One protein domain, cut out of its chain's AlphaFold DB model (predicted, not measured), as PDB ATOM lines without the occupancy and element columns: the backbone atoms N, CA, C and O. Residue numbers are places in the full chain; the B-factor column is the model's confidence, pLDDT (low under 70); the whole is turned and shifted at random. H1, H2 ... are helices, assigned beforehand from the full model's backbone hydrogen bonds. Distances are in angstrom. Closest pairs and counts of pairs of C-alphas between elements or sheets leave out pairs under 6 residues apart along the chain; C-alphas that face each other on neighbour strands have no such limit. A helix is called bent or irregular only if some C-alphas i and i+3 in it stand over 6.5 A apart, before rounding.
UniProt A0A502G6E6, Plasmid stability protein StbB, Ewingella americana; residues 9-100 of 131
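Overview. This is residues 9 to 100 of the 131 residues of the protein "Plasmid stability protein StbB" of Ewingella americana (UniProt A0A502G6E6). Long H2 has H1 folded back near its beginning and H3 packed at its other end; H4 packs on H3. Residues 86 to 100, with H5, stick out as a free arm. The printed part has 92 residues, 61 of them in five named helices, H1 to H5 in order along the chain, with no named strand; its class is all helix, and it is loose, with a radius of gyration of the C-alphas of 17.0 A and spans of 50 by 24 by 24 A.

Along the chain. From first to last C-alpha, H2, residues 32 to 52, measures 30.6 A; it is irregular, C-alphas 33 and 36 being 7.3 A apart. H1, residues 18 to 29, measures 16.9 A from C-alpha 18 at (-36.965, 23.535, 17.534). H3, residues 56 to 62, measures 9.9 A; H4, residues 70 to 81, 16.1 A; H5, residues 90 to 98, 12.1 A, ending at (-68.131, 39.326, -4.038).

Arrangement. H2 touches H3 with residues 46 to 50 alone, at a steep tilt of 59 degrees; closest C-alphas Gly 46 and Pro 57, 5.7 A. H3 touches H4; closest C-alphas Leu 56 and Thr 80, 7.1 A. H1 is close to but not clearly touching H2; closest C-alphas Ile 27 and Arg 35, 7.2 A. H5 and H4 are apart. Every O i to N i+4 pair is within hydrogen-bond range in H1, H3, H4 and H5, 15 of 17 in H2.

Size, cuts and confidence. The farthest C-alphas, Arg 33 and Gln 100, are 53.9 A apart. The printed part has no cut and no long link; residues 99 to 100 have pLDDT under 70.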
ATOM      1  N   THR A   9     -18.558  33.035  12.390       95.19
ATOM      2  CA  THR A   9     -18.925  31.872  13.204       95.19
ATOM      3  C   THR A   9     -20.240  32.198  13.895       95.19
ATOM      4  O   THR A   9     -20.335  33.219  14.572       95.19
ATOM      5  N   VAL A  10     -21.237  31.346  13.690       93.88
ATOM      6  CA  VAL A  10     -22.562  31.413  14.313       93.88
ATOM      7  C   VAL A  10     -22.907  30.029  14.845       93.88
ATOM      8  O   VAL A  10     -22.392  29.033  14.331       93.88
ATOM      9  N   TYR A  11     -23.741  29.985  15.874       95.12
ATOM     10  CA  TYR A  11     -24.158  28.752  16.529       95.12
ATOM     11  C   TYR A  11     -25.659  28.576  16.343       95.12
ATOM     12  O   TYR A  11     -26.396  29.559  16.376       95.12
ATOM     13  N   LEU A  12     -26.062  27.330  16.118       95.50
ATOM     14  CA  LEU A  12     -27.444  26.882  16.219       95.50
ATOM     15  C   LEU A  12     -27.550  26.021  17.480       95.50
ATOM     16  O   LEU A  12     -26.594  25.316  17.818       95.50
ATOM     17  N   HIS A  13     -28.691  26.080  18.151       96.38
ATOM     18  CA  HIS A  13     -28.966  25.416  19.421       96.38
ATOM     19  C   HIS A  13     -30.124  24.414  19.267       96.38
ATOM     20  O   HIS A  13     -31.187  24.616  19.845       96.38
ATOM     21  N   PRO A  14     -29.951  23.319  18.500       95.25
ATOM     22  CA  PRO A  14     -31.045  22.404  18.151       95.25
ATOM     23  C   PRO A  14     -31.647  21.644  19.348       95.25
ATOM     24  O   PRO A  14     -32.732  21.083  19.231       95.25
ATOM     25  N   GLU A  15     -30.952  21.593  20.487       95.94
ATOM     26  CA  GLU A  15     -31.476  21.000  21.727       95.94
ATOM     27  C   GLU A  15     -32.432  21.946  22.471       95.94
ATOM     28  O   GLU A  15     -33.327  21.481  23.176       95.94
ATOM     29  N   ASP A  16     -32.263  23.259  22.286       95.38
ATOM     30  CA  ASP A  16     -33.016  24.303  22.985       95.38
ATOM     31  C   ASP A  16     -34.101  24.937  22.096       95.38
ATOM     32  O   ASP A  16     -35.133  25.386  22.595       95.38
ATOM     33  N   ASP A  17     -33.873  24.979  20.779       95.56
ATOM     34  CA  ASP A  17     -34.721  25.650  19.796       95.56
ATOM     35  C   ASP A  17     -35.119  24.684  18.668       95.56
ATOM     36  O   ASP A  17     -34.291  24.149  17.919       95.56
ATOM     37  N   SER A  18     -36.430  24.455  18.537       95.69
ATOM     38  CA  SER A  18     -36.965  23.535  17.534       95.69
ATOM     39  C   SER A  18     -36.760  24.030  16.102       95.69
ATOM     40  O   SER A  18     -36.599  23.218  15.194       95.69
ATOM     41  N   GLN A  19     -36.715  25.341  15.885       96.38
ATOM     42  CA  GLN A  19     -36.509  25.961  14.585       96.38
ATOM     43  C   GLN A  19     -35.059  25.766  14.138       96.38
ATOM     44  O   GLN A  19     -34.810  25.437  12.975       96.38
ATOM     45  N   ASP A  20     -34.113  25.849  15.076       96.56
ATOM     46  CA  ASP A  20     -32.709  25.508  14.839       96.56
ATOM     47  C   ASP A  20     -32.534  24.018  14.522       96.56
ATOM     48  O   ASP A  20     -31.775  23.672  13.612       96.56
ATOM     49  N   ALA A  21     -33.277  23.134  15.197       96.94
ATOM     50  CA  ALA A  21     -33.296  21.708  14.871       96.94
ATOM     51  C   ALA A  21     -33.797  21.457  13.437       96.94
ATOM     52  O   ALA A  21     -33.148  20.745  12.669       96.94
ATOM     53  N   ARG A  22     -34.890  22.110  13.022       96.75
ATOM     54  CA  ARG A  22     -35.400  22.030  11.638       96.75
ATOM     55  C   ARG A  22     -34.424  22.607  10.619       96.75
ATOM     56  O   ARG A  22     -34.239  22.040   9.542       96.75
ATOM     57  N   ALA A  23     -33.772  23.722  10.938       95.94
ATOM     58  CA  ALA A  23     -32.738  24.287  10.081       95.94
ATOM     59  C   ALA A  23     -31.552  23.318   9.933       95.94
ATOM     60  O   ALA A  23     -31.006  23.176   8.836       95.94
ATOM     61  N   MET A  24     -31.185  22.610  11.009       96.06
ATOM     62  CA  MET A  24     -30.129  21.601  10.995       96.06
ATOM     63  C   MET A  24     -30.471  20.420  10.080       96.06
ATOM     64  O   MET A  24     -29.631  20.052   9.261       96.06
ATOM     65  N   GLU A  25     -31.708  19.910  10.117       96.25
ATOM     66  CA  GLU A  25     -32.182  18.852   9.203       96.25
ATOM     67  C   GLU A  25     -31.969  19.243   7.724       96.25
ATOM     68  O   GLU A  25     -31.461  18.457   6.917       96.25
ATOM     69  N   ILE A  26     -32.269  20.498   7.363       96.00
ATOM     70  CA  ILE A  26     -32.020  21.015   6.008       96.00
ATOM     71  C   ILE A  26     -30.524  21.093   5.711       96.00
ATOM     72  O   ILE A  26     -30.085  20.635   4.655       96.00
ATOM     73  N   ILE A  27     -29.724  21.657   6.617       96.06
ATOM     74  CA  ILE A  27     -28.271  21.802   6.435       96.06
ATOM     75  C   ILE A  27     -27.609  20.438   6.217       96.06
ATOM     76  O   ILE A  27     -26.719  20.301   5.371       96.06
ATOM     77  N   GLU A  28     -28.039  19.430   6.971       96.38
ATOM     78  CA  GLU A  28     -27.528  18.069   6.882       96.38
ATOM     79  C   GLU A  28     -27.901  17.396   5.562       96.38
ATOM     80  O   GLU A  28     -27.060  16.695   4.993       96.38
ATOM     81  N   SER A  29     -29.085  17.697   5.018       96.69
ATOM     82  CA  SER A  29     -29.502  17.232   3.688       96.69
ATOM     83  C   SER A  29     -28.657  17.810   2.539       96.69
ATOM     84  O   SER A  29     -28.532  17.187   1.482       96.69
ATOM     85  N   VAL A  30     -28.021  18.976   2.732       97.44
ATOM     86  CA  VAL A  30     -27.143  19.585   1.721       97.44
ATOM     87  C   VAL A  30     -25.796  18.843   1.664       97.44
ATOM     88  O   VAL A  30     -25.115  18.728   2.695       97.44
ATOM     89  N   PRO A  31     -25.327  18.418   0.469       97.69
ATOM     90  CA  PRO A  31     -24.036  17.753   0.314       97.69
ATOM     91  C   PRO A  31     -22.869  18.573   0.874       97.69
ATOM     92  O   PRO A  31     -22.743  19.770   0.607       97.69
ATOM     93  N   LEU A  32     -21.946  17.911   1.582       95.94
ATOM     94  CA  LEU A  32     -20.797  18.559   2.236       95.94
ATOM     95  C   LEU A  32     -19.988  19.463   1.290       95.94
ATOM     96  O   LEU A  32     -19.576  20.554   1.676       95.94
ATOM     97  N   ARG A  33     -19.810  19.041   0.031       96.94
ATOM     98  CA  ARG A  33     -19.058  19.790  -0.991       96.94
ATOM     99  C   ARG A  33     -19.686  21.149  -1.333       96.94
ATOM    100  O   ARG A  33     -18.956  22.064  -1.702       96.94
ATOM    101  N   THR A  34     -21.007  21.286  -1.231       97.31
ATOM    102  CA  THR A  34     -21.755  22.506  -1.591       97.31
ATOM    103  C   THR A  34     -22.291  23.259  -0.377       97.31
ATOM    104  O   THR A  34     -22.751  24.390  -0.517       97.31
ATOM    105  N   ARG A  35     -22.191  22.681   0.825       96.00
ATOM    106  CA  ARG A  35     -22.706  23.262   2.073       96.00
ATOM    107  C   ARG A  35     -22.118  24.642   2.390       96.00
ATOM    108  O   ARG A  35     -22.834  25.522   2.854       96.00
ATOM    109  N   GLY A  36     -20.841  24.868   2.077       95.50
ATOM    110  CA  GLY A  36     -20.215  26.186   2.232       95.50
ATOM    111  C   GLY A  36     -20.851  27.274   1.354       95.50
ATOM    112  O   GLY A  36     -21.072  28.389   1.823       95.50
ATOM    113  N   GLU A  37     -21.198  26.945   0.104       96.81
ATOM    114  CA  GLU A  37     -21.891  27.882  -0.792       96.81
ATOM    115  C   GLU A  37     -23.342  28.094  -0.356       96.81
ATOM    116  O   GLU A  37     -23.833  29.220  -0.392       96.81
ATOM    117  N   PHE A  38     -24.001  27.043   0.143       97.56
ATOM    118  CA  PHE A  38     -25.322  27.155   0.758       97.56
ATOM    119  C   PHE A  38     -25.326  28.160   1.922       97.56
ATOM    120  O   PHE A  38     -26.145  29.074   1.922       97.56
ATOM    121  N   PHE A  39     -24.376  28.072   2.864       96.62
ATOM    122  CA  PHE A  39     -24.286  29.037   3.968       96.62
ATOM    123  C   PHE A  39     -24.061  30.465   3.477       96.62
ATOM    124  O   PHE A  39     -24.696  31.402   3.963       96.62
ATOM    125  N   ARG A  40     -23.183  30.644   2.484       96.62
ATOM    126  CA  ARG A  40     -22.952  31.954   1.871       96.62
ATOM    127  C   ARG A  40     -24.245  32.514   1.267       96.62
ATOM    128  O   ARG A  40     -24.573  33.670   1.527       96.62
ATOM    129  N   ALA A  41     -24.971  31.713   0.492       97.62
ATOM    130  CA  ALA A  41     -26.234  32.111  -0.120       97.62
ATOM    131  C   ALA A  41     -27.308  32.431   0.929       97.62
ATOM    132  O   ALA A  41     -27.978  33.451   0.806       97.62
ATOM    133  N   ALA A  42     -27.422  31.626   1.989       96.44
ATOM    134  CA  ALA A  42     -28.371  31.850   3.078       96.44
ATOM    135  C   ALA A  42     -28.115  33.181   3.804       96.44
ATOM    136  O   ALA A  42     -29.048  33.951   4.025       96.44
ATOM    137  N   ILE A  43     -26.851  33.511   4.100       96.44
ATOM    138  CA  ILE A  43     -26.482  34.790   4.732       96.44
ATOM    139  C   ILE A  43     -26.824  35.973   3.817       96.44
ATOM    140  O   ILE A  43     -27.388  36.972   4.271       96.44
ATOM    141  N   VAL A  44     -26.503  35.877   2.523       97.62
ATOM    142  CA  VAL A  44     -26.807  36.937   1.547       97.62
ATOM    143  C   VAL A  44     -28.318  37.092   1.354       97.62
ATOM    144  O   VAL A  44     -28.815  38.216   1.361       97.62
ATOM    145  N   GLY A  45     -29.059  35.987   1.252       97.56
ATOM    146  CA  GLY A  45     -30.518  35.983   1.139       97.56
ATOM    147  C   GLY A  45     -31.199  36.574   2.373       97.56
ATOM    148  O   GLY A  45     -32.028  37.471   2.243       97.56
ATOM    149  N   GLY A  46     -30.781  36.168   3.575       96.56
ATOM    150  CA  GLY A  46     -31.247  36.763   4.829       96.56
ATOM    151  C   GLY A  46     -30.944  38.262   4.918       96.56
ATOM    152  O   GLY A  46     -31.778  39.039   5.376       96.56
ATOM    153  N   SER A  47     -29.793  38.701   4.399       97.56
ATOM    154  CA  SER A  47     -29.443  40.127   4.333       97.56
ATOM    155  C   SER A  47     -30.334  40.903   3.354       97.56
ATOM    156  O   SER A  47     -30.733  42.026   3.654       97.56
ATOM    157  N   ALA A  48     -30.685  40.312   2.209       97.50
ATOM    158  CA  ALA A  48     -31.623  40.914   1.260       97.50
ATOM    159  C   ALA A  48     -33.029  41.052   1.870       97.50
ATOM    160  O   ALA A  48     -33.659  42.101   1.741       97.50
ATOM    161  N   LEU A  49     -33.486  40.035   2.607       96.25
ATOM    162  CA  LEU A  49     -34.745  40.091   3.354       96.25
ATOM    163  C   LEU A  49     -34.717  41.177   4.438       96.25
ATOM    164  O   LEU A  49     -35.673  41.936   4.558       96.25
ATOM    165  N   TYR A  50     -33.607  41.309   5.172       97.12
ATOM    166  CA  TYR A  50     -33.424  42.376   6.161       97.12
ATOM    167  C   TYR A  50     -33.503  43.776   5.535       97.12
ATOM    168  O   TYR A  50     -34.021  44.708   6.151       97.12
ATOM    169  N   GLN A  51     -32.969  43.942   4.320       96.69
ATOM    170  CA  GLN A  51     -33.033  45.208   3.590       96.69
ATOM    171  C   GLN A  51     -34.467  45.562   3.179       96.69
ATOM    172  O   GLN A  51     -34.811  46.742   3.190       96.69
ATOM    173  N   LEU A  52     -35.283  44.561   2.831       94.31
ATOM    174  CA  LEU A  52     -36.698  44.751   2.509       94.31
ATOM    175  C   LEU A  52     -37.497  45.188   3.746       94.31
ATOM    176  O   LEU A  52     -38.196  46.197   3.703       94.31
ATOM    177  N   ASP A  53     -37.359  44.463   4.856       95.75
ATOM    178  CA  ASP A  53     -37.832  44.870   6.180       95.75
ATOM    179  C   ASP A  53     -36.993  44.165   7.251       95.75
ATOM    180  O   ASP A  53     -36.794  42.949   7.230       95.75
ATOM    181  N   LYS A  54     -36.518  44.935   8.231       95.44
ATOM    182  CA  LYS A  54     -35.581  44.464   9.261       95.44
ATOM    183  C   LYS A  54     -36.119  43.296  10.093       95.44
ATOM    184  O   LYS A  54     -35.328  42.570  10.688       95.44
ATOM    185  N   ARG A  55     -37.442  43.132  10.175       95.94
ATOM    186  CA  ARG A  55     -38.116  42.088  10.959       95.94
ATOM    187  C   ARG A  55     -38.229  40.770  10.200       95.94
ATOM    188  O   ARG A  55     -38.349  39.732  10.843       95.94
ATOM    189  N   LEU A  56     -38.175  40.791   8.865       95.88
ATOM    190  CA  LEU A  56     -38.461  39.623   8.027       95.88
ATOM    191  C   LEU A  56     -37.590  38.400   8.341       95.88
ATOM    192  O   LEU A  56     -38.167  37.337   8.560       95.88
ATOM    193  N   PRO A  57     -36.248  38.501   8.419       95.69
ATOM    194  CA  PRO A  57     -35.423  37.327   8.704       95.69
ATOM    195  C   PRO A  57     -35.750  36.698  10.060       95.69
ATOM    196  O   PRO A  57     -35.787  35.478  10.176       95.69
ATOM    197  N   TYR A  58     -36.027  37.526  11.071       94.50
ATOM    198  CA  TYR A  58     -36.340  37.062  12.422       94.50
ATOM    199  C   TYR A  58     -37.722  36.418  12.503       94.50
ATOM    200  O   TYR A  58     -37.870  35.389  13.150       94.50
ATOM    201  N   LEU A  59     -38.724  36.993  11.832       95.62
ATOM    202  CA  LEU A  59     -40.065  36.410  11.770       95.62
ATOM    203  C   LEU A  59     -40.055  35.075  11.032       95.62
ATOM    204  O   LEU A  59     -40.658  34.117  11.504       95.62
ATOM    205  N   LEU A  60     -39.338  34.998   9.908       95.12
ATOM    206  CA  LEU A  60     -39.188  33.749   9.173       95.12
ATOM    207  C   LEU A  60     -38.476  32.693  10.013       95.12
ATOM    208  O   LEU A  60     -38.958  31.572  10.055       95.12
ATOM    209  N   ALA A  61     -37.397  33.050  10.717       94.69
ATOM    210  CA  ALA A  61     -36.709  32.127  11.619       94.69
ATOM    211  C   ALA A  61     -37.616  31.654  12.768       94.69
ATOM    212  O   ALA A  61     -37.694  30.463  13.030       94.69
ATOM    213  N   MET A  62     -38.357  32.564  13.410       93.56
ATOM    214  CA  MET A  62     -39.236  32.245  14.542       93.56
ATOM    215  C   MET A  62     -40.422  31.354  14.151       93.56
ATOM    216  O   MET A  62     -40.852  30.523  14.946       93.56
ATOM    217  N   LEU A  63     -40.960  31.531  12.945       92.38
ATOM    218  CA  LEU A  63     -42.111  30.774  12.446       92.38
ATOM    219  C   LEU A  63     -41.705  29.515  11.669       92.38
ATOM    220  O   LEU A  63     -42.572  28.830  11.131       92.38
ATOM    221  N   PHE A  64     -40.407  29.226  11.568       94.19
ATOM    222  CA  PHE A  64     -39.918  28.158  10.715       94.19
ATOM    223  C   PHE A  64     -40.215  26.773  11.292       94.19
ATOM    224  O   PHE A  64     -39.559  26.313  12.217       94.19
ATOM    225  N   ASP A  65     -41.158  26.059  10.691       92.50
ATOM    226  CA  ASP A  65     -41.540  24.701  11.091       92.50
ATOM    227  C   ASP A  65     -40.898  23.599  10.229       92.50
ATOM    228  O   ASP A  65     -41.162  22.412  10.425       92.50
ATOM    229  N   GLY A  66     -40.039  23.975   9.278       90.81
ATOM    230  CA  GLY A  66     -39.461  23.059   8.296       90.81
ATOM    231  C   GLY A  66     -40.224  22.986   6.972       90.81
ATOM    232  O   GLY A  66     -39.698  22.394   6.031       90.81
ATOM    233  N   GLN A  67     -41.425  23.563   6.861       92.06
ATOM    234  CA  GLN A  67     -42.336  23.404   5.719       92.06
ATOM    235  C   GLN A  67     -42.904  24.749   5.229       92.06
ATOM    236  O   GLN A  67     -44.093  24.876   4.945       92.06
ATOM    237  N   LEU A  68     -42.035  25.755   5.082       92.06
ATOM    238  CA  LEU A  68     -42.430  27.079   4.597       92.06
ATOM    239  C   LEU A  68     -43.055  27.011   3.193       92.06
ATOM    240  O   LEU A  68     -42.403  26.604   2.227       92.06
ATOM    241  N   THR A  69     -44.292  27.490   3.064       94.44
ATOM    242  CA  THR A  69     -44.984  27.614   1.776       94.44
ATOM    243  C   THR A  69     -44.835  29.012   1.174       94.44
ATOM    244  O   THR A  69     -44.544  29.996   1.863       94.44
ATOM    245  N   ALA A  70     -45.066  29.120  -0.138       93.81
ATOM    246  CA  ALA A  70     -45.063  30.408  -0.829       93.81
ATOM    247  C   ALA A  70     -46.128  31.365  -0.263       93.81
ATOM    248  O   ALA A  70     -45.836  32.541  -0.056       93.81
ATOM    249  N   ASP A  71     -47.323  30.859   0.055       92.25
ATOM    250  CA  ASP A  71     -48.423  31.669   0.594       92.25
ATOM    251  C   ASP A  71     -48.100  32.221   1.985       92.25
ATOM    252  O   ASP A  71     -48.354  33.393   2.262       92.25
ATOM    253  N   GLN A  72     -47.480  31.409   2.850       93.81
ATOM    254  CA  GLN A  72     -47.014  31.866   4.162       93.81
ATOM    255  C   GLN A  72     -45.961  32.968   4.020       93.81
ATOM    256  O   GLN A  72     -46.059  34.004   4.678       93.81
ATOM    257  N   LEU A  73     -44.983  32.780   3.127       94.38
ATOM    258  CA  LEU A  73     -43.953  33.782   2.867       94.38
ATOM    259  C   LEU A  73     -44.560  35.095   2.353       94.38
ATOM    260  O   LEU A  73     -44.231  36.164   2.867       94.38
ATOM    261  N   VAL A  74     -45.471  35.028   1.377       93.56
ATOM    262  CA  VAL A  74     -46.171  36.209   0.852       93.56
ATOM    263  C   VAL A  74     -46.987  36.885   1.952       93.56
ATOM    264  O   VAL A  74     -46.892  38.100   2.098       93.56
ATOM    265  N   GLY A  75     -47.718  36.126   2.770       93.19
ATOM    266  CA  GLY A  75     -48.490  36.663   3.890       93.19
ATOM    267  C   GLY A  75     -47.619  37.417   4.899       93.19
ATOM    268  O   GLY A  75     -47.953  38.535   5.292       93.19
ATOM    269  N   ILE A  76     -46.458  36.865   5.258       94.19
ATOM    270  CA  ILE A  76     -45.490  37.531   6.143       94.19
ATOM    271  C   ILE A  76     -44.955  38.817   5.491       94.19
ATOM    272  O   ILE A  76     -44.861  39.855   6.152       94.19
ATOM    273  N   ILE A  77     -44.642  38.792   4.192       94.62
ATOM    274  CA  ILE A  77     -44.185  39.981   3.455       94.62
ATOM    275  C   ILE A  77     -45.276  41.057   3.431       94.62
ATOM    276  O   ILE A  77     -44.984  42.212   3.739       94.62
ATOM    277  N   GLN A  78     -46.527  40.703   3.136       93.75
ATOM    278  CA  GLN A  78     -47.659  41.635   3.132       93.75
ATOM    279  C   GLN A  78     -47.851  42.290   4.506       93.75
ATOM    280  O   GLN A  78     -47.975  43.510   4.596       93.75
ATOM    281  N   GLN A  79     -47.816  41.503   5.586       92.19
ATOM    282  CA  GLN A  79     -48.016  42.003   6.952       92.19
ATOM    283  C   GLN A  79     -46.877  42.906   7.437       92.19
ATOM    284  O   GLN A  79     -47.103  43.845   8.199       92.19
ATOM    285  N   THR A  80     -45.643  42.628   7.019       93.31
ATOM    286  CA  THR A  80     -44.471  43.396   7.461       93.31
ATOM    287  C   THR A  80     -44.272  44.659   6.634       93.31
ATOM    288  O   THR A  80     -44.103  45.739   7.195       93.31
ATOM    289  N   THR A  81     -44.342  44.546   5.311       92.00
ATOM    290  CA  THR A  81     -44.000  45.637   4.385       92.00
ATOM    291  C   THR A  81     -45.210  46.449   3.925       92.00
ATOM    292  O   THR A  81     -45.042  47.513   3.334       92.00
ATOM    293  N   GLY A  82     -46.431  45.947   4.139       90.00
ATOM    294  CA  GLY A  82     -47.641  46.492   3.523       90.00
ATOM    295  C   GLY A  82     -47.733  46.224   2.018       90.00
ATOM    296  O   GLY A  82     -48.639  46.753   1.372       90.00
ATOM    297  N   TRP A  83     -46.813  45.429   1.451       93.12
ATOM    298  CA  TRP A  83     -46.797  45.092   0.030       93.12
ATOM    299  C   TRP A  83     -48.149  44.536  -0.410       93.12
ATOM    300  O   TRP A  83     -48.756  43.730   0.290       93.12
ATOM    301  N   GLN A  84     -48.608  44.974  -1.577       86.44
ATOM    302  CA  GLN A  84     -49.838  44.498  -2.196       86.44
ATOM    303  C   GLN A  84     -49.507  43.871  -3.552       86.44
ATOM    304  O   GLN A  84     -48.591  44.352  -4.231       86.44
ATOM    305  N   PRO A  85     -50.252  42.839  -3.980       85.50
ATOM    306  CA  PRO A  85     -50.098  42.283  -5.316       85.50
ATOM    307  C   PRO A  85     -50.328  43.369  -6.374       85.50
ATOM    308  O   PRO A  85     -51.397  43.970  -6.440       85.50
ATOM    309  N   SER A  86     -49.328  43.620  -7.219       81.69
ATOM    310  CA  SER A  86     -49.461  44.533  -8.364       81.69
ATOM    311  C   SER A  86     -50.189  43.889  -9.547       81.69
ATOM    312  O   SER A  86     -50.717  44.586 -10.411       81.69
ATOM    313  N   THR A  87     -50.227  42.559  -9.582       80.06
ATOM    314  CA  THR A  87     -50.914  41.752 -10.590       80.06
ATOM    315  C   THR A  87     -51.704  40.652  -9.895       80.06
ATOM    316  O   THR A  87     -51.135  39.900  -9.103       80.06
ATOM    317  N   ALA A  88     -52.990  40.537 -10.213       80.62
ATOM    318  CA  ALA A  88     -53.875  39.478  -9.739       80.62
ATOM    319  C   ALA A  88     -54.803  39.036 -10.880       80.62
ATOM    320  O   ALA A  88     -55.093  39.826 -11.785       80.62
ATOM    321  N   SER A  89     -55.265  37.783 -10.853       85.38
ATOM    322  CA  SER A  89     -56.294  37.322 -11.789       85.38
ATOM    323  C   SER A  89     -57.580  38.109 -11.558       85.38
ATOM    324  O   SER A  89     -58.013  38.287 -10.421       85.38
ATOM    325  N   ILE A  90     -58.233  38.546 -12.638       85.44
ATOM    326  CA  ILE A  90     -59.517  39.259 -12.554       85.44
ATOM    327  C   ILE A  90     -60.563  38.403 -11.819       85.44
ATOM    328  O   ILE A  90     -61.382  38.940 -11.080       85.44
ATOM    329  N   GLN A  91     -60.514  37.076 -11.978       83.38
ATOM    330  CA  GLN A  91     -61.432  36.163 -11.291       83.38
ATOM    331  C   GLN A  91     -61.234  36.193  -9.769       83.38
ATOM    332  O   GLN A  91     -62.220  36.258  -9.039       83.38
ATOM    333  N   ASP A  92     -59.984  36.238  -9.303       81.69
ATOM    334  CA  ASP A  92     -59.656  36.295  -7.873       81.69
ATOM    335  C   ASP A  92     -60.077  37.639  -7.266       81.69
ATOM    336  O   ASP A  92     -60.599  37.688  -6.153       81.69
ATOM    337  N   VAL A  93     -59.925  38.731  -8.027       83.00
ATOM    338  CA  VAL A  93     -60.399  40.065  -7.626       83.00
ATOM    339  C   VAL A  93     -61.923  40.085  -7.501       83.00
ATOM    340  O   VAL A  93     -62.449  40.547  -6.490       83.00
ATOM    341  N   ILE A  94     -62.646  39.553  -8.493       85.00
ATOM    342  CA  ILE A  94     -64.112  39.470  -8.449       85.00
ATOM    343  C   ILE A  94     -64.563  38.612  -7.262       85.00
ATOM    344  O   ILE A  94     -65.474  39.017  -6.543       85.00
ATOM    345  N   ALA A  95     -63.924  37.464  -7.021       83.00
ATOM    346  CA  ALA A  95     -64.246  36.589  -5.895       83.00
ATOM    347  C   ALA A  95     -64.013  37.277  -4.537       83.00
ATOM    348  O   ALA A  95     -64.870  37.197  -3.656       83.00
ATOM    349  N   ALA A  96     -62.903  38.005  -4.381       79.00
ATOM    350  CA  ALA A  96     -62.608  38.770  -3.170       79.00
ATOM    351  C   ALA A  96     -63.614  39.915  -2.938       79.00
ATOM    352  O   ALA A  96     -64.043  40.143  -1.807       79.00
ATOM    353  N   CYS A  97     -64.040  40.607  -4.001       78.75
ATOM    354  CA  CYS A  97     -65.055  41.662  -3.922       78.75
ATOM    355  C   CYS A  97     -66.474  41.121  -3.696       78.75
ATOM    356  O   CYS A  97     -67.269  41.774  -3.029       78.75
ATOM    357  N   ALA A  98     -66.807  39.929  -4.201       74.12
ATOM    358  CA  ALA A  98     -68.131  39.326  -4.038       74.12
ATOM    359  C   ALA A  98     -68.480  39.004  -2.569       74.12
ATOM    360  O   ALA A  98     -69.657  38.890  -2.231       74.12
ATOM    361  N   GLY A  99     -67.476  38.893  -1.689       59.75
ATOM    362  CA  GLY A  99     -67.653  38.767  -0.236       59.75
ATOM    363  C   GLY A  99     -67.833  40.098   0.506       59.75
ATOM    364  O   GLY A  99     -68.225  40.098   1.672       59.75
ATOM    365  N   GLN A 100     -67.583  41.239  -0.146       54.66
ATOM    366  CA  GLN A 100     -67.881  42.559   0.402       54.66
ATOM    367  C   GLN A 100     -69.326  42.918   0.059       54.66
ATOM    368  O   GLN A 100     -69.590  43.676  -0.869       54.66
TER     369      GLN A 100